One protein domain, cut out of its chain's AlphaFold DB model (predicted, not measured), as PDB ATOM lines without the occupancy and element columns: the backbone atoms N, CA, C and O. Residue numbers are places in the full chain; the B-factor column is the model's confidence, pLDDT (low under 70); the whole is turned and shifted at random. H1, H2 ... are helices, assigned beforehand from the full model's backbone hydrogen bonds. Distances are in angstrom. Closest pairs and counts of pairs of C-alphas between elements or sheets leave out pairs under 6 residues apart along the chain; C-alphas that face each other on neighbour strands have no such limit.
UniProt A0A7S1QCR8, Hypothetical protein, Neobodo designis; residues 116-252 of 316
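What this domain is: This is residues 116 to 252 of the 316 residues of the protein "Hypothetical protein" of Neobodo designis (UniProt A0A7S1QCR8). A hairpin of two long helices, H4 and H5, with the short H2 packed on both, makes one end of the domain. From the end of H5 the chain runs through H6 and H7 to H8 and H9 at the opposite end, loosely joined, while residues 116 to 128 of H1 stick out as a free arm. The printed part has 137 residues, with nine named helices, H1 to H9 in order, and no named strand: all helix. It is only just loose, close to compact, with a radius of gyration of the C-alphas of 17.4 A and spans of 48 by 37 by 34 A.

How they stand to each other: H1, residues 116 to 133, touches no helix. H2, residues 139 to 143, only just touches H3, residues 146 to 152, with 3 pairs of C-alphas within 8 A, the closest those of Phe 140 and Ala 149 at 5.2 A. H4, residues 158 to 175, touches H2 with residues 161 to 168 alone; the closest C-alphas, of Leu 143 and Ala 164, are 6.1 A apart. H5, residues 179 to 197, touches H2 with residues 189 to 196 alone, closest at the C-alphas of Leu 139 and Ala 192, 5.2 A. H4 and H5 form a helical hairpin and touch, opposite ways at a shallow tilt of 3 degrees; their closest C-alphas, of Pro 158 and Leu 197, are 6.2 A apart. H6, residues 199 to 208, touches H5 only at the corner, about perpendicular at 76 degrees, with the C-alphas of Leu 196 and Arg 202 closest at 4.9 A. H7, residues 214 to 217, only just touches H6, with 3 pairs of C-alphas within 8 A, closest Thr 201 and Lys 217 at 6.5 A. H8, residues 226 to 231, and H9, residues 235 to 247, are close but not clearly touching: the C-alphas of Glu 229 and His 235 are 6.2 A apart. Every O i to N i+4 pair is within hydrogen-bond range in H1, H2, H4, H5, H6, H8 and H9, and 2 of 3 in H3; H7 is too short for such a pair.

Where its parts are: H1 begins at C-alpha 116 (38.769, 101.566, 19.630) and is 25.3 A long. H4 measures 25.6 A and H5 26.5 A, ending at C-alpha 197 (27.063, 82.420, 51.893). H9, 17.8 A, ends at C-alpha 247 (43.297, 106.668, 43.343).

The domain as a whole: The C-alphas farthest apart, of Glu 177 and Arg 233, are 51.1 A apart. The printed part has no cut and no long link. Mean pLDDT of the printed part is 71.5; it is under 70 at residues 136, 145 to 156, 176 to 177 and 216 to 252.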
ATOM      1  N   SER A 116      40.032 100.846  19.411       77.56
ATOM      2  CA  SER A 116      38.769 101.566  19.630       77.56
ATOM      3  C   SER A 116      37.657 100.653  20.152       77.56
ATOM      4  O   SER A 116      37.043 100.957  21.168       77.56
ATOM      5  N   CYS A 117      37.447  99.492  19.533       75.50
ATOM      6  CA  CYS A 117      36.411  98.562  19.978       75.50
ATOM      7  C   CYS A 117      36.787  97.863  21.304       75.50
ATOM      8  O   CYS A 117      35.916  97.588  22.128       75.50
ATOM      9  N   GLN A 118      38.082  97.662  21.595       77.50
ATOM     10  CA  GLN A 118      38.507  97.232  22.936       77.50
ATOM     11  C   GLN A 118      38.164  98.273  24.006       77.50
ATOM     12  O   GLN A 118      37.801  97.913  25.126       77.50
ATOM     13  N   GLN A 119      38.283  99.562  23.681       81.25
ATOM     14  CA  GLN A 119      37.921 100.640  24.592       81.25
ATOM     15  C   GLN A 119      36.404 100.710  24.807       81.25
ATOM     16  O   GLN A 119      35.972 100.817  25.953       81.25
ATOM     17  N   GLU A 120      35.601 100.565  23.753       77.88
ATOM     18  CA  GLU A 120      34.133 100.493  23.851       77.88
ATOM     19  C   GLU A 120      33.677  99.294  24.692       77.88
ATOM     20  O   GLU A 120      32.856  99.453  25.595       77.88
ATOM     21  N   HIS A 121      34.278  98.115  24.488       80.19
ATOM     22  CA  HIS A 121      34.013  96.941  25.320       80.19
ATOM     23  C   HIS A 121      34.335  97.211  26.794       80.19
ATOM     24  O   HIS A 121      33.539  96.887  27.675       80.19
ATOM     25  N   LYS A 122      35.492  97.821  27.083       80.06
ATOM     26  CA  LYS A 122      35.872  98.184  28.456       80.06
ATOM     27  C   LYS A 122      34.891  99.180  29.067       80.06
ATOM     28  O   LYS A 122      34.520  99.013  30.219       80.06
ATOM     29  N   GLN A 123      34.438 100.182  28.318       80.75
ATOM     30  CA  GLN A 123      33.453 101.153  28.805       80.75
ATOM     31  C   GLN A 123      32.095 100.502  29.087       80.75
ATOM     32  O   GLN A 123      31.507 100.755  30.136       80.75
ATOM     33  N   MET A 124      31.623  99.621  28.199       78.38
ATOM     34  CA  MET A 124      30.413  98.817  28.409       78.38
ATOM     35  C   MET A 124      30.535  97.930  29.650       78.38
ATOM     36  O   MET A 124      29.624  97.891  30.473       78.38
ATOM     37  N   GLN A 125      31.675  97.256  29.811       81.75
ATOM     38  CA  GLN A 125      31.952  96.416  30.970       81.75
ATOM     39  C   GLN A 125      31.984  97.236  32.265       81.75
ATOM     40  O   GLN A 125      31.329  96.867  33.232       81.75
ATOM     41  N   LEU A 126      32.661  98.388  32.273       80.50
ATOM     42  CA  LEU A 126      32.694  99.292  33.425       80.50
ATOM     43  C   LEU A 126      31.300  99.823  33.771       80.50
ATOM     44  O   LEU A 126      30.950  99.904  34.948       80.50
ATOM     45  N   ALA A 127      30.481 100.163  32.773       77.88
ATOM     46  CA  ALA A 127      29.100 100.581  32.990       77.88
ATOM     47  C   ALA A 127      28.258  99.446  33.593       77.88
ATOM     48  O   ALA A 127      27.516  99.678  34.552       77.88
ATOM     49  N   TYR A 128      28.417  98.218  33.086       81.06
ATOM     50  CA  TYR A 128      27.774  97.024  33.635       81.06
ATOM     51  C   TYR A 128      28.192  96.779  35.082       81.06
ATOM     52  O   TYR A 128      27.336  96.719  35.962       81.06
ATOM     53  N   ASP A 129      29.493  96.745  35.354       80.69
ATOM     54  CA  ASP A 129      30.041  96.508  36.688       80.69
ATOM     55  C   ASP A 129      29.644  97.620  37.669       80.69
ATOM     56  O   ASP A 129      29.312  97.354  38.825       80.69
ATOM     57  N   THR A 130      29.580  98.874  37.220       80.81
ATOM     58  CA  THR A 130      29.150 100.005  38.060       80.81
ATOM     59  C   THR A 130      27.677  99.898  38.440       80.81
ATOM     60  O   THR A 130      27.311 100.173  39.581       80.81
ATOM     61  N   ILE A 131      26.810  99.497  37.510       78.12
ATOM     62  CA  ILE A 131      25.378  99.340  37.786       78.12
ATOM     63  C   ILE A 131      25.120  98.068  38.606       78.12
ATOM     64  O   ILE A 131      24.288  98.081  39.515       78.12
ATOM     65  N   ASN A 132      25.847  96.986  38.329       80.94
ATOM     66  CA  ASN A 132      25.701  95.702  39.009       80.94
ATOM     67  C   ASN A 132      26.310  95.716  40.421       80.94
ATOM     68  O   ASN A 132      25.823  95.020  41.306       80.94
ATOM     69  N   SER A 133      27.338  96.538  40.667       79.81
ATOM     70  CA  SER A 133      27.956  96.694  41.994       79.81
ATOM     71  C   SER A 133      27.120  97.526  42.972       79.81
ATOM     72  O   SER A 133      27.343  97.447  44.184       79.81
ATOM     73  N   LYS A 134      26.141  98.303  42.488       78.56
ATOM     74  CA  LYS A 134      25.233  99.068  43.352       78.56
ATOM     75  C   LYS A 134      24.306  98.133  44.129       78.56
ATOM     76  O   LYS A 134      23.636  97.263  43.568       78.56
ATOM     77  N   VAL A 135      24.297  98.335  45.441       77.00
ATOM     78  CA  VAL A 135      23.449  97.627  46.398       77.00
ATOM     79  C   VAL A 135      22.215  98.489  46.623       77.00
ATOM     80  O   VAL A 135      22.332  99.587  47.157       77.00
ATOM     81  N   ASP A 136      21.054  98.009  46.182       68.62
ATOM     82  CA  ASP A 136      19.801  98.770  46.270       68.62
ATOM     83  C   ASP A 136      19.187  98.684  47.686       68.62
ATOM     84  O   ASP A 136      18.493  99.596  48.131       68.62
ATOM     85  N   THR A 137      19.484  97.605  48.418       73.38
ATOM     86  CA  THR A 137      19.009  97.309  49.779       73.38
ATOM     87  C   THR A 137      20.098  96.603  50.587       73.38
ATOM     88  O   THR A 137      20.873  95.814  50.043       73.38
ATOM     89  N   GLU A 138      20.185  96.873  51.894       80.25
ATOM     90  CA  GLU A 138      21.159  96.193  52.757       80.25
ATOM     91  C   GLU A 138      20.954  94.670  52.704       80.25
ATOM     92  O   GLU A 138      19.906  94.165  53.103       80.25
ATOM     93  N   LEU A 139      21.970  93.925  52.247       80.69
ATOM     94  CA  LEU A 139      21.867  92.478  52.007       80.69
ATOM     95  C   LEU A 139      21.523  91.711  53.293       80.69
ATOM     96  O   LEU A 139      20.799  90.718  53.253       80.69
ATOM     97  N   PHE A 140      22.017  92.194  54.439       77.12
ATOM     98  CA  PHE A 140      21.700  91.621  55.745       77.12
ATOM     99  C   PHE A 140      20.244  91.865  56.146       77.12
ATOM    100  O   PHE A 140      19.609  90.918  56.583       77.12
ATOM    101  N   GLY A 141      19.698  93.071  55.951       76.06
ATOM    102  CA  GLY A 141      18.285  93.362  56.246       76.06
ATOM    103  C   GLY A 141      17.315  92.682  55.271       76.06
ATOM    104  O   GLY A 141      16.180  92.355  55.617       76.06
ATOM    105  N   LEU A 142      17.774  92.393  54.049       81.12
ATOM    106  CA  LEU A 142      16.982  91.661  53.065       81.12
ATOM    107  C   LEU A 142      16.779  90.194  53.462       81.12
ATOM    108  O   LEU A 142      15.707  89.655  53.213       81.12
ATOM    109  N   LEU A 143      17.748  89.546  54.112       78.31
ATOM    110  CA  LEU A 143      17.670  88.126  54.495       78.31
ATOM    111  C   LEU A 143      17.340  87.907  55.971       78.31
ATOM    112  O   LEU A 143      16.506  87.065  56.283       78.31
ATOM    113  N   LEU A 144      17.964  88.668  56.864       77.69
ATOM    114  CA  LEU A 144      17.830  88.532  58.312       77.69
ATOM    115  C   LEU A 144      16.960  89.663  58.865       77.69
ATOM    116  O   LEU A 144      16.924  90.761  58.312       77.69
ATOM    117  N   ASP A 145      16.262  89.393  59.965       69.38
ATOM    118  CA  ASP A 145      15.513  90.425  60.685       69.38
ATOM    119  C   ASP A 145      16.478  91.475  61.259       69.38
ATOM    120  O   ASP A 145      17.609  91.143  61.615       69.38
ATOM    121  N   GLU A 146      16.050  92.736  61.377       63.22
ATOM    122  CA  GLU A 146      16.908  93.883  61.745       63.22
ATOM    123  C   GLU A 146      17.736  93.645  63.023       63.22
ATOM    124  O   GLU A 146      18.918  93.992  63.091       63.22
ATOM    125  N   ASN A 147      17.152  92.941  63.997       57.56
ATOM    126  CA  ASN A 147      17.799  92.580  65.260       57.56
ATOM    127  C   ASN A 147      18.953  91.575  65.082       57.56
ATOM    128  O   ASN A 147      19.960  91.643  65.785       57.56
ATOM    129  N   VAL A 148      18.819  90.652  64.126       58.72
ATOM    130  CA  VAL A 148      19.837  89.643  63.791       58.72
ATOM    131  C   VAL A 148      20.803  90.182  62.733       58.72
ATOM    132  O   VAL A 148      21.961  89.791  62.694       58.72
ATOM    133  N   ALA A 149      20.387  91.138  61.901       57.84
ATOM    134  CA  ALA A 149      21.255  91.824  60.950       57.84
ATOM    135  C   ALA A 149      22.317  92.681  61.664       57.84
ATOM    136  O   ALA A 149      23.477  92.705  61.239       57.84
ATOM    137  N   ALA A 150      21.956  93.328  62.780       54.91
ATOM    138  CA  ALA A 150      22.885  94.100  63.605       54.91
ATOM    139  C   ALA A 150      23.992  93.224  64.222       54.91
ATOM    140  O   ALA A 150      25.167  93.594  64.189       54.91
ATOM    141  N   THR A 151      23.642  92.031  64.713       52.81
ATOM    142  CA  THR A 151      24.593  91.058  65.280       52.81
ATOM    143  C   THR A 151      25.297  90.225  64.201       52.81
ATOM    144  O   THR A 151      26.473  89.889  64.330       52.81
ATOM    145  N   GLY A 152      24.640  89.982  63.068       52.88
ATOM    146  CA  GLY A 152      25.148  89.259  61.899       52.88
ATOM    147  C   GLY A 152      26.285  89.968  61.159       52.88
ATOM    148  O   GLY A 152      27.064  89.337  60.434       52.88
ATOM    149  N   ARG A 153      26.484  91.268  61.406       56.53
ATOM    150  CA  ARG A 153      27.719  91.974  61.025       56.53
ATOM    151  C   ARG A 153      28.964  91.357  61.690       56.53
ATOM    152  O   ARG A 153      30.029  91.402  61.079       56.53
ATOM    153  N   ALA A 154      28.836  90.701  62.849       50.12
ATOM    154  CA  ALA A 154      29.936  90.017  63.539       50.12
ATOM    155  C   ALA A 154      30.173  88.577  63.035       50.12
ATOM    156  O   ALA A 154      31.318  88.153  62.913       50.12
ATOM    157  N   GLY A 155      29.129  87.858  62.615       59.00
ATOM    158  CA  GLY A 155      29.255  86.506  62.059       59.00
ATOM    159  C   GLY A 155      27.905  85.803  61.975       59.00
ATOM    160  O   GLY A 155      27.332  85.477  63.005       59.00
ATOM    161  N   VAL A 156      27.396  85.592  60.758       67.69
ATOM    162  CA  VAL A 156      26.180  84.795  60.521       67.69
ATOM    163  C   VAL A 156      26.582  83.364  60.199       67.69
ATOM    164  O   VAL A 156      27.437  83.145  59.328       67.69
ATOM    165  N   ASP A 157      25.947  82.422  60.886       76.94
ATOM    166  CA  ASP A 157      26.080  80.990  60.653       76.94
ATOM    167  C   ASP A 157      25.428  80.601  59.306       76.94
ATOM    168  O   ASP A 157      24.326  81.075  59.006       76.94
ATOM    169  N   PRO A 158      26.088  79.812  58.435       77.69
ATOM    170  CA  PRO A 158      25.542  79.451  57.124       77.69
ATOM    171  C   PRO A 158      24.184  78.744  57.190       77.69
ATOM    172  O   PRO A 158      23.359  78.974  56.308       77.69
ATOM    173  N   GLU A 159      23.918  77.940  58.223       81.81
ATOM    174  CA  GLU A 159      22.647  77.217  58.369       81.81
ATOM    175  C   GLU A 159      21.475  78.190  58.564       81.81
ATOM    176  O   GLU A 159      20.497  78.149  57.814       81.81
ATOM    177  N   GLN A 160      21.634  79.181  59.444       82.12
ATOM    178  CA  GLN A 160      20.642  80.247  59.651       82.12
ATOM    179  C   GLN A 160      20.360  81.049  58.371       82.12
ATOM    180  O   GLN A 160      19.231  81.471  58.120       82.12
ATOM    181  N   LEU A 161      21.381  81.242  57.532       81.81
ATOM    182  CA  LEU A 161      21.260  81.909  56.233       81.81
ATOM    183  C   LEU A 161      20.410  81.100  55.244       81.81
ATOM    184  O   LEU A 161      19.610  81.681  54.509       81.81
ATOM    185  N   THR A 162      20.561  79.772  55.234       85.88
ATOM    186  CA  THR A 162      19.766  78.886  54.369       85.88
ATOM    187  C   THR A 162      18.298  78.843  54.777       85.88
ATOM    188  O   THR A 162      17.422  78.949  53.916       85.88
ATOM    189  N   GLU A 163      18.014  78.766  56.077       87.44
ATOM    190  CA  GLU A 163      16.648  78.764  56.605       87.44
ATOM    191  C   GLU A 163      15.949  80.104  56.351       87.44
ATOM    192  O   GLU A 163      14.811  80.141  55.874       87.44
ATOM    193  N   ALA A 164      16.647  81.219  56.592       85.31
ATOM    194  CA  ALA A 164      16.127  82.557  56.323       85.31
ATOM    195  C   ALA A 164      15.821  82.766  54.831       85.31
ATOM    196  O   ALA A 164      14.769  83.311  54.483       85.31
ATOM    197  N   PHE A 165      16.697  82.279  53.944       87.56
ATOM    198  CA  PHE A 165      16.477  82.302  52.498       87.56
ATOM    199  C   PHE A 165      15.215  81.529  52.100       87.56
ATOM    200  O   PHE A 165      14.373  82.064  51.377       87.56
ATOM    201  N   GLN A 166      15.047  80.296  52.589       89.38
ATOM    202  CA  GLN A 166      13.872  79.475  52.277       89.38
ATOM    203  C   GLN A 166      12.581  80.122  52.788       89.38
ATOM    204  O   GLN A 166      11.621  80.262  52.032       89.38
ATOM    205  N   LYS A 167      12.585  80.612  54.032       89.56
ATOM    206  CA  LYS A 167      11.428  81.277  54.640       89.56
ATOM    207  C   LYS A 167      10.999  82.518  53.859       89.56
ATOM    208  O   LYS A 167       9.810  82.680  53.585       89.56
ATOM    209  N   LYS A 168      11.939  83.389  53.471       85.75
ATOM    210  CA  LYS A 168      11.606  84.599  52.699       85.75
ATOM    211  C   LYS A 168      11.215  84.287  51.258       85.75
ATOM    212  O   LYS A 168      10.306  84.925  50.735       85.75
ATOM    213  N   LYS A 169      11.828  83.275  50.640       89.81
ATOM    214  CA  LYS A 169      11.420  82.787  49.317       89.81
ATOM    215  C   LYS A 169       9.950  82.356  49.320       89.81
ATOM    216  O   LYS A 169       9.188  82.806  48.472       89.81
ATOM    217  N   GLU A 170       9.539  81.554  50.301       89.56
ATOM    218  CA  GLU A 170       8.140  81.137  50.438       89.56
ATOM    219  C   GLU A 170       7.190  82.306  50.724       89.56
ATOM    220  O   GLU A 170       6.056  82.301  50.251       89.56
ATOM    221  N   GLN A 171       7.624  83.296  51.510       86.25
ATOM    222  CA  GLN A 171       6.819  84.489  51.781       86.25
ATOM    223  C   GLN A 171       6.552  85.279  50.501       86.25
ATOM    224  O   GLN A 171       5.397  85.585  50.228       86.25
ATOM    225  N   ILE A 172       7.580  85.532  49.688       85.56
ATOM    226  CA  ILE A 172       7.441  86.266  48.420       85.56
ATOM    227  C   ILE A 172       6.596  85.490  47.425       85.56
ATOM    228  O   ILE A 172       5.747  86.070  46.749       85.56
ATOM    229  N   GLU A 173       6.776  84.170  47.361       85.19
ATOM    230  CA  GLU A 173       5.953  83.319  46.508       85.19
ATOM    231  C   GLU A 173       4.460  83.399  46.850       85.19
ATOM    232  O   GLU A 173       3.651  83.247  45.934       85.19
ATOM    233  N   LYS A 174       4.122  83.674  48.118       84.06
ATOM    234  CA  LYS A 174       2.754  83.799  48.642       84.06
ATOM    235  C   LYS A 174       2.217  85.240  48.659       84.06
ATOM    236  O   LYS A 174       1.004  85.404  48.644       84.06
ATOM    237  N   SER A 175       3.073  86.264  48.737       75.62
ATOM    238  CA  SER A 175       2.659  87.659  48.981       75.62
ATOM    239  C   SER A 175       2.532  88.531  47.735       75.62
ATOM    240  O   SER A 175       1.949  89.607  47.822       75.62
ATOM    241  N   SER A 176       3.128  88.134  46.610       66.88
ATOM    242  CA  SER A 176       3.197  88.969  45.406       66.88
ATOM    243  C   SER A 176       2.209  88.500  44.334       66.88
ATOM    244  O   SER A 176       2.303  87.376  43.842       66.88
ATOM    245  N   GLU A 177       1.259  89.373  43.977       69.25
ATOM    246  CA  GLU A 177       0.325  89.167  42.857       69.25
ATOM    247  C   GLU A 177       0.975  89.516  41.500       69.25
ATOM    248  O   GLU A 177       0.662  88.891  40.489       69.25
ATOM    249  N   ASP A 178       1.944  90.443  41.487       80.19
ATOM    250  CA  ASP A 178       2.667  90.869  40.283       80.19
ATOM    251  C   ASP A 178       3.918  90.015  40.006       80.19
ATOM    252  O   ASP A 178       4.874  89.999  40.791       80.19
ATOM    253  N   GLU A 179       3.974  89.373  38.833       83.88
ATOM    254  CA  GLU A 179       5.101  88.513  38.437       83.88
ATOM    255  C   GLU A 179       6.438  89.265  38.311       83.88
ATOM    256  O   GLU A 179       7.492  88.725  38.655       83.88
ATOM    257  N   GLU A 180       6.434  90.516  37.836       83.94
ATOM    258  CA  GLU A 180       7.669  91.305  37.695       83.94
ATOM    259  C   GLU A 180       8.293  91.639  39.054       83.94
ATOM    260  O   GLU A 180       9.507  91.505  39.234       83.94
ATOM    261  N   VAL A 181       7.458  92.034  40.019       82.75
ATOM    262  CA  VAL A 181       7.875  92.361  41.389       82.75
ATOM    263  C   VAL A 181       8.394  91.105  42.078       82.75
ATOM    264  O   VAL A 181       9.481  91.123  42.652       82.75
ATOM    265  N   LYS A 182       7.680  89.985  41.920       86.50
ATOM    266  CA  LYS A 182       8.095  88.673  42.420       86.50
ATOM    267  C   LYS A 182       9.475  88.275  41.906       86.50
ATOM    268  O   LYS A 182      10.342  87.880  42.681       86.50
ATOM    269  N   ASN A 183       9.703  88.399  40.600       88.25
ATOM    270  CA  ASN A 183      10.983  88.049  39.988       88.25
ATOM    271  C   ASN A 183      12.126  88.953  40.469       88.25
ATOM    272  O   ASN A 183      13.237  88.467  40.676       88.25
ATOM    273  N   MET A 184      11.855  90.245  40.667       87.12
ATOM    274  CA  MET A 184      12.822  91.199  41.210       87.12
ATOM    275  C   MET A 184      13.206  90.845  42.653       87.12
ATOM    276  O   MET A 184      14.391  90.673  42.935       87.12
ATOM    277  N   GLU A 185      12.233  90.624  43.539       86.81
ATOM    278  CA  GLU A 185      12.493  90.287  44.945       86.81
ATOM    279  C   GLU A 185      13.193  88.926  45.093       86.81
ATOM    280  O   GLU A 185      14.140  88.784  45.873       86.81
ATOM    281  N   LEU A 186      12.809  87.928  44.288       88.69
ATOM    282  CA  LEU A 186      13.489  86.630  44.250       88.69
ATOM    283  C   LEU A 186      14.939  86.749  43.770       88.69
ATOM    284  O   LEU A 186      15.825  86.082  44.313       88.69
ATOM    285  N   ALA A 187      15.198  87.586  42.762       86.81
ATOM    286  CA  ALA A 187      16.548  87.836  42.276       86.81
ATOM    287  C   ALA A 187      17.408  88.539  43.338       86.81
ATOM    288  O   ALA A 187      18.559  88.149  43.534       86.81
ATOM    289  N   GLU A 188      16.855  89.523  44.052       86.12
ATOM    290  CA  GLU A 188      17.542  90.219  45.147       86.12
ATOM    291  C   GLU A 188      17.899  89.266  46.291       86.12
ATOM    292  O   GLU A 188      19.042  89.260  46.749       86.12
ATOM    293  N   ILE A 189      16.960  88.417  46.717       88.81
ATOM    294  CA  ILE A 189      17.188  87.461  47.809       88.81
ATOM    295  C   ILE A 189      18.212  86.404  47.423       88.81
ATOM    296  O   ILE A 189      19.076  86.064  48.233       88.81
ATOM    297  N   LYS A 190      18.146  85.899  46.191       88.88
ATOM    298  CA  LYS A 190      19.139  84.950  45.688       88.88
ATOM    299  C   LYS A 190      20.530  85.571  45.653       88.88
ATOM    300  O   LYS A 190      21.480  84.956  46.122       88.88
ATOM    301  N   ASP A 191      20.646  86.794  45.146       86.12
ATOM    302  CA  ASP A 191      21.925  87.497  45.079       86.12
ATOM    303  C   ASP A 191      22.480  87.795  46.479       86.12
ATOM    304  O   ASP A 191      23.664  87.588  46.740       86.12
ATOM    305  N   ALA A 192      21.625  88.211  47.415       86.19
ATOM    306  CA  ALA A 192      22.013  88.409  48.804       86.19
ATOM    307  C   ALA A 192      22.482  87.097  49.455       86.19
ATOM    308  O   ALA A 192      23.482  87.098  50.170       86.19
ATOM    309  N   TYR A 193      21.815  85.977  49.168       87.56
ATOM    310  CA  TYR A 193      22.194  84.666  49.687       87.56
ATOM    311  C   TYR A 193      23.548  84.224  49.127       87.56
ATOM    312  O   TYR A 193      24.431  83.872  49.903       87.56
ATOM    313  N   ASP A 194      23.758  84.333  47.813       85.75
ATOM    314  CA  ASP A 194      25.019  83.964  47.161       85.75
ATOM    315  C   ASP A 194      26.197  84.810  47.688       85.75
ATOM    316  O   ASP A 194      27.279  84.285  47.965       85.75
ATOM    317  N   ILE A 195      25.987  86.118  47.894       83.88
ATOM    318  CA  ILE A 195      27.009  87.031  48.436       83.88
ATOM    319  C   ILE A 195      27.306  86.724  49.903       83.88
ATOM    320  O   ILE A 195      28.472  86.752  50.307       83.88
ATOM    321  N   LEU A 196      26.281  86.469  50.715       82.88
ATOM    322  CA  LEU A 196      26.463  86.229  52.140       82.88
ATOM    323  C   LEU A 196      26.964  84.818  52.432       82.88
ATOM    324  O   LEU A 196      27.707  84.665  53.393       82.88
ATOM    325  N   LEU A 197      26.623  83.796  51.650       84.25
ATOM    326  CA  LEU A 197      27.063  82.420  51.893       84.25
ATOM    327  C   LEU A 197      28.589  82.282  51.799       84.25
ATOM    328  O   LEU A 197      29.207  81.634  52.643       84.25
ATOM    329  N   ASN A 198      29.205  82.916  50.801       80.56
ATOM    330  CA  ASN A 198      30.648  82.866  50.614       80.56
ATOM    331  C   ASN A 198      31.356  83.911  51.502       80.56
ATOM    332  O   ASN A 198      31.003  85.090  51.546       80.56
ATOM    333  N   HIS A 199      32.373  83.469  52.244       76.88
ATOM    334  CA  HIS A 199      33.114  84.315  53.178       76.88
ATOM    335  C   HIS A 199      33.832  85.481  52.476       76.88
ATOM    336  O   HIS A 199      33.900  86.583  53.018       76.88
ATOM    337  N   GLU A 200      34.347  85.265  51.264       75.25
ATOM    338  CA  GLU A 200      35.115  86.272  50.518       75.25
ATOM    339  C   GLU A 200      34.220  87.406  50.010       75.25
ATOM    340  O   GLU A 200      34.504  88.586  50.217       75.25
ATOM    341  N   THR A 201      33.095  87.048  49.399       82.00
ATOM    342  CA  THR A 201      32.078  87.991  48.921       82.00
ATOM    343  C   THR A 201      31.430  88.742  50.075       82.00
ATOM    344  O   THR A 201      31.210  89.950  49.979       82.00
ATOM    345  N   ARG A 202      31.202  88.057  51.203       79.25
ATOM    346  CA  ARG A 202      30.729  88.663  52.450       79.25
ATOM    347  C   ARG A 202      31.730  89.688  52.980       79.25
ATOM    348  O   ARG A 202      31.324  90.781  53.372       79.25
ATOM    349  N   ALA A 203      33.024  89.368  52.988       76.88
ATOM    350  CA  ALA A 203      34.073  90.292  53.417       76.88
ATOM    351  C   ALA A 203      34.173  91.509  52.488       76.88
ATOM    352  O   ALA A 203      34.205  92.640  52.970       76.88
ATOM    353  N   TYR A 204      34.140  91.300  51.168       78.94
ATOM    354  CA  TYR A 204      34.133  92.385  50.185       78.94
ATOM    355  C   TYR A 204      32.949  93.333  50.393       78.94
ATOM    356  O   TYR A 204      33.132  94.551  50.440       78.94
ATOM    357  N   TYR A 205      31.746  92.783  50.578       81.94
ATOM    358  CA  TYR A 205      30.548  93.573  50.846       81.94
ATOM    359  C   TYR A 205      30.665  94.371  52.149       81.94
ATOM    360  O   TYR A 205      30.337  95.552  52.171       81.94
ATOM    361  N   ARG A 206      31.196  93.771  53.222       78.75
ATOM    362  CA  ARG A 206      31.420  94.473  54.499       78.75
ATOM    363  C   ARG A 206      32.423  95.622  54.383       78.75
ATOM    364  O   ARG A 206      32.240  96.637  55.041       78.75
ATOM    365  N   LEU A 207      33.472  95.461  53.575       78.12
ATOM    366  CA  LEU A 207      34.520  96.474  53.407       78.12
ATOM    367  C   LEU A 207      34.095  97.618  52.484       78.12
ATOM    368  O   LEU A 207      34.399  98.773  52.755       78.12
ATOM    369  N   THR A 208      33.422  97.296  51.380       77.75
ATOM    370  CA  THR A 208      33.136  98.265  50.309       77.75
ATOM    371  C   THR A 208      31.700  98.778  50.320       77.75
ATOM    372  O   THR A 208      31.405  99.772  49.660       77.75
ATOM    373  N   GLY A 209      30.786  98.089  51.012       77.81
ATOM    374  CA  GLY A 209      29.346  98.339  50.941       77.81
ATOM    375  C   GLY A 209      28.730  98.039  49.568       77.81
ATOM    376  O   GLY A 209      27.581  98.397  49.329       77.81
ATOM    377  N   ARG A 210      29.479  97.412  48.648       80.31
ATOM    378  CA  ARG A 210      29.081  97.167  47.253       80.31
ATOM    379  C   ARG A 210      28.956  95.679  46.955       80.31
ATOM    380  O   ARG A 210      29.589  94.847  47.610       80.31
ATOM    381  N   LYS A 211      28.160  95.329  45.939       83.06
ATOM    382  CA  LYS A 211      28.070  93.942  45.471       83.06
ATOM    383  C   LYS A 211      29.424  93.531  44.878       83.06
ATOM    384  O   LYS A 211      30.025  94.320  44.144       83.06
ATOM    385  N   PRO A 212      29.909  92.319  45.183       80.19
ATOM    386  CA  PRO A 212      31.137  91.811  44.602       80.19
ATOM    387  C   PRO A 212      30.954  91.567  43.094       80.19
ATOM    388  O   PRO A 212      29.859  91.177  42.665       80.19
ATOM    389  N   PRO A 213      32.008  91.770  42.285       76.69
ATOM    390  CA  PRO A 213      31.966  91.476  40.860       76.69
ATOM    391  C   PRO A 213      31.648  89.998  40.582       76.69
ATOM    392  O   PRO A 213      31.936  89.115  41.391       76.69
ATOM    393  N   GLU A 214      31.071  89.703  39.413       73.75
ATOM    394  CA  GLU A 214      30.542  88.363  39.100       73.75
ATOM    395  C   GLU A 214      31.589  87.248  39.169       73.75
ATOM    396  O   GLU A 214      31.276  86.130  39.581       73.75
ATOM    397  N   HIS A 215      32.844  87.554  38.836       70.69
ATOM    398  CA  HIS A 215      33.943  86.597  38.928       70.69
ATOM    399  C   HIS A 215      34.280  86.196  40.376       70.69
ATOM    400  O   HIS A 215      34.885  85.150  40.579       70.69
ATOM    401  N   MET A 216      33.886  86.992  41.378       67.00
ATOM    402  CA  MET A 216      34.033  86.660  42.801       67.00
ATOM    403  C   MET A 216      32.807  85.929  43.362       67.00
ATOM    404  O   MET A 216      32.924  85.225  44.361       67.00
ATOM    405  N   LYS A 217      31.628  86.070  42.731       66.00
ATOM    406  CA  LYS A 217      30.386  85.419  43.191       66.00
ATOM    407  C   LYS A 217      30.454  83.896  43.104       66.00
ATOM    408  O   LYS A 217      29.868  83.204  43.929       66.00
ATOM    409  N   LYS A 218      31.175  83.362  42.116       61.25
ATOM    410  CA  LYS A 218      31.368  81.919  41.932       61.25
ATOM    411  C   LYS A 218      32.777  81.555  42.382       61.25
ATOM    412  O   LYS A 218      33.743  81.961  41.744       61.25
ATOM    413  N   THR A 219      32.901  80.756  43.439       51.78
ATOM    414  CA  THR A 219      34.154  80.099  43.842       51.78
ATOM    415  C   THR A 219      34.564  79.114  42.748       51.78
ATOM    416  O   THR A 219      34.272  77.922  42.788       51.78
ATOM    417  N   SER A 220      35.203  79.623  41.697       42.84
ATOM    418  CA  SER A 220      35.812  78.788  40.676       42.84
ATOM    419  C   SER A 220      37.067  78.166  41.276       42.84
ATOM    420  O   SER A 220      38.118  78.792  41.337       42.84
ATOM    421  N   THR A 221      36.996  76.895  41.666       45.78
ATOM    422  CA  THR A 221      38.170  76.058  41.982       45.78
ATOM    423  C   THR A 221      39.177  75.970  40.828       45.78
ATOM    424  O   THR A 221      40.293  75.498  41.017       45.78
ATOM    425  N   ARG A 222      38.806  76.430  39.626       44.44
ATOM    426  CA  ARG A 222      39.635  76.417  38.417       44.44
ATOM    427  C   ARG A 222      40.478  77.689  38.242       44.44
ATOM    428  O   ARG A 222      41.451  77.668  37.491       44.44
ATOM    429  N   HIS A 223      40.136  78.781  38.923       45.28
ATOM    430  CA  HIS A 223      40.909  80.023  38.963       45.28
ATOM    431  C   HIS A 223      41.080  80.376  40.431       45.28
ATOM    432  O   HIS A 223      40.145  80.916  41.011       45.28
ATOM    433  N   GLY A 224      42.214  79.971  41.018       45.97
ATOM    434  CA  GLY A 224      42.515  80.083  42.448       45.97
ATOM    435  C   GLY A 224      41.809  81.270  43.094       45.97
ATOM    436  O   GLY A 224      42.077  82.419  42.743       45.97
ATOM    437  N   GLY A 225      40.841  80.965  43.961       49.06
ATOM    438  CA  GLY A 225      40.025  81.975  44.622       49.06
ATOM    439  C   GLY A 225      40.892  82.961  45.400       49.06
ATOM    440  O   GLY A 225      42.070  82.702  45.679       49.06
ATOM    441  N   TRP A 226      40.304  84.084  45.799       48.53
ATOM    442  CA  TRP A 226      41.021  85.106  46.562       48.53
ATOM    443  C   TRP A 226      41.625  84.544  47.861       48.53
ATOM    444  O   TRP A 226      42.669  85.018  48.302       48.53
ATOM    445  N   GLY A 227      41.057  83.476  48.426       46.22
ATOM    446  CA  GLY A 227      41.588  82.744  49.573       46.22
ATOM    447  C   GLY A 227      42.892  81.990  49.307       46.22
ATOM    448  O   GLY A 227      43.709  81.876  50.218       46.22
ATOM    449  N   GLN A 228      43.155  81.541  48.074       47.75
ATOM    450  CA  GLN A 228      44.440  80.929  47.718       47.75
ATOM    451  C   GLN A 228      45.528  82.006  47.576       47.75
ATOM    452  O   GLN A 228      46.658  81.797  48.010       47.75
ATOM    453  N   GLU A 229      45.177  83.196  47.078       50.69
ATOM    454  CA  GLU A 229      46.067  84.369  47.017       50.69
ATOM    455  C   GLU A 229      46.327  85.023  48.388       50.69
ATOM    456  O   GLU A 229      47.431  85.517  48.647       50.69
ATOM    457  N   LEU A 230      45.350  84.978  49.302       45.78
ATOM    458  CA  LEU A 230      45.521  85.407  50.693       45.78
ATOM    459  C   LEU A 230      46.537  84.512  51.423       45.78
ATOM    460  O   LEU A 230      47.409  85.011  52.136       45.78
ATOM    461  N   LEU A 231      46.466  83.197  51.184       48.38
ATOM    462  CA  LEU A 231      47.406  82.196  51.703       48.38
ATOM    463  C   LEU A 231      48.795  82.299  51.045       48.38
ATOM    464  O   LEU A 231      49.806  82.074  51.708       48.38
ATOM    465  N   LEU A 232      48.859  82.704  49.771       52.19
ATOM    466  CA  LEU A 232      50.092  82.876  48.988       52.19
ATOM    467  C   LEU A 232      50.763  84.260  49.141       52.19
ATOM    468  O   LEU A 232      51.755  84.528  48.465       52.19
ATOM    469  N   ARG A 233      50.287  85.143  50.038       53.06
ATOM    470  CA  ARG A 233      50.850  86.496  50.292       53.06
ATOM    471  C   ARG A 233      50.892  87.441  49.072       53.06
ATOM    472  O   ARG A 233      51.472  88.524  49.173       53.06
ATOM    473  N   THR A 234      50.227  87.123  47.962       54.38
ATOM    474  CA  THR A 234      50.111  88.014  46.788       54.38
ATOM    475  C   THR A 234      49.129  89.172  47.009       54.38
ATOM    476  O   THR A 234      49.157  90.155  46.266       54.38
ATOM    477  N   HIS A 235      48.349  89.133  48.099       48.47
ATOM    478  CA  HIS A 235      47.437  90.197  48.544       48.47
ATOM    479  C   HIS A 235      48.090  91.584  48.642       48.47
ATOM    480  O   HIS A 235      47.417  92.586  48.433       48.47
ATOM    481  N   LYS A 236      49.399  91.685  48.916       53.22
ATOM    482  CA  LYS A 236      50.082  92.990  48.958       53.22
ATOM    483  C   LYS A 236      50.016  93.706  47.611       53.22
ATOM    484  O   LYS A 236      49.665  94.876  47.571       53.22
ATOM    485  N   ASN A 237      50.265  92.995  46.517       53.34
ATOM    486  CA  ASN A 237      50.285  93.597  45.185       53.34
ATOM    487  C   ASN A 237      48.871  93.938  44.708       53.34
ATOM    488  O   ASN A 237      48.677  94.943  44.039       53.34
ATOM    489  N   ARG A 238      47.870  93.144  45.098       51.09
ATOM    490  CA  ARG A 238      46.477  93.361  44.694       51.09
ATOM    491  C   ARG A 238      45.753  94.400  45.550       51.09
ATOM    492  O   ARG A 238      44.949  95.141  45.011       51.09
ATOM    493  N   LEU A 239      46.089  94.514  46.838       55.16
ATOM    494  CA  LEU A 239      45.680  95.638  47.686       55.16
ATOM    495  C   LEU A 239      46.317  96.935  47.187       55.16
ATOM    496  O   LEU A 239      45.629  97.938  47.133       55.16
ATOM    497  N   ILE A 240      47.587  96.909  46.765       56.47
ATOM    498  CA  ILE A 240      48.227  98.052  46.099       56.47
ATOM    499  C   ILE A 240      47.494  98.395  44.797       56.47
ATOM    500  O   ILE A 240      47.242  99.564  44.559       56.47
ATOM    501  N   LEU A 241      47.097  97.406  43.989       54.94
ATOM    502  CA  LEU A 241      46.332  97.642  42.757       54.94
ATOM    503  C   LEU A 241      44.908  98.155  43.022       54.94
ATOM    504  O   LEU A 241      44.481  99.067  42.339       54.94
ATOM    505  N   ALA A 242      44.199  97.636  44.027       55.78
ATOM    506  CA  ALA A 242      42.872  98.117  44.429       55.78
ATOM    507  C   ALA A 242      42.930  99.502  45.102       55.78
ATOM    508  O   ALA A 242      42.023 100.315  44.958       55.78
ATOM    509  N   TRP A 243      44.016  99.778  45.828       57.06
ATOM    510  CA  TRP A 243      44.341 101.092  46.375       57.06
ATOM    511  C   TRP A 243      44.689 102.072  45.248       57.06
ATOM    512  O   TRP A 243      44.194 103.188  45.258       57.06
ATOM    513  N   LEU A 244      45.442 101.646  44.229       54.41
ATOM    514  CA  LEU A 244      45.698 102.416  43.006       54.41
ATOM    515  C   LEU A 244      44.413 102.678  42.203       54.41
ATOM    516  O   LEU A 244      44.218 103.803  41.767       54.41
ATOM    517  N   ASP A 245      43.513 101.700  42.082       53.59
ATOM    518  CA  ASP A 245      42.196 101.851  41.435       53.59
ATOM    519  C   ASP A 245      41.310 102.874  42.171       53.59
ATOM    520  O   ASP A 245      40.569 103.636  41.555       53.59
ATOM    521  N   TYR A 246      41.403 102.937  43.506       53.97
ATOM    522  CA  TYR A 246      40.745 103.973  44.313       53.97
ATOM    523  C   TYR A 246      41.340 105.367  44.066       53.97
ATOM    524  O   TYR A 246      40.639 106.374  44.187       53.97
ATOM    525  N   PHE A 247      42.623 105.430  43.704       53.34
ATOM    526  CA  PHE A 247      43.297 106.668  43.343       53.34
ATOM    527  C   PHE A 247      43.078 107.074  41.881       53.34
ATOM    528  O   PHE A 247      43.260 108.241  41.607       53.34
ATOM    529  N   ASP A 248      42.593 106.234  40.964       52.44
ATOM    530  CA  ASP A 248      42.453 106.567  39.525       52.44
ATOM    531  C   ASP A 248      41.364 107.631  39.189       52.44
ATOM    532  O   ASP A 248      41.064 107.919  38.032       52.44
ATOM    533  N   GLY A 249      40.754 108.256  40.203       57.06
ATOM    534  CA  GLY A 249      39.989 109.505  40.079       57.06
ATOM    535  C   GLY A 249      40.795 110.693  40.611       57.06
ATOM    536  O   GLY A 249      41.708 110.485  41.390       57.06
ATOM    537  N   ALA A 250      40.439 111.939  40.261       57.69
ATOM    538  CA  ALA A 250      41.161 113.210  40.527       57.69
ATOM    539  C   ALA A 250      41.933 113.372  41.871       57.69
ATOM    540  O   ALA A 250      42.825 114.207  41.980       57.69
ATOM    541  N   TRP A 251      41.619 112.579  42.891       57.75
ATOM    542  CA  TRP A 251      42.395 112.392  44.114       57.75
ATOM    543  C   TRP A 251      43.800 111.772  43.922       57.75
ATOM    544  O   TRP A 251      44.662 112.093  44.739       57.75
ATOM    545  N   ALA A 252      44.088 110.965  42.879       57.09
ATOM    546  CA  ALA A 252      45.469 110.554  42.537       57.09
ATOM    547  C   ALA A 252      46.350 111.759  42.278       57.09
ATOM    548  O   ALA A 252      47.436 111.845  42.841       57.09
TER     549      ALA A 252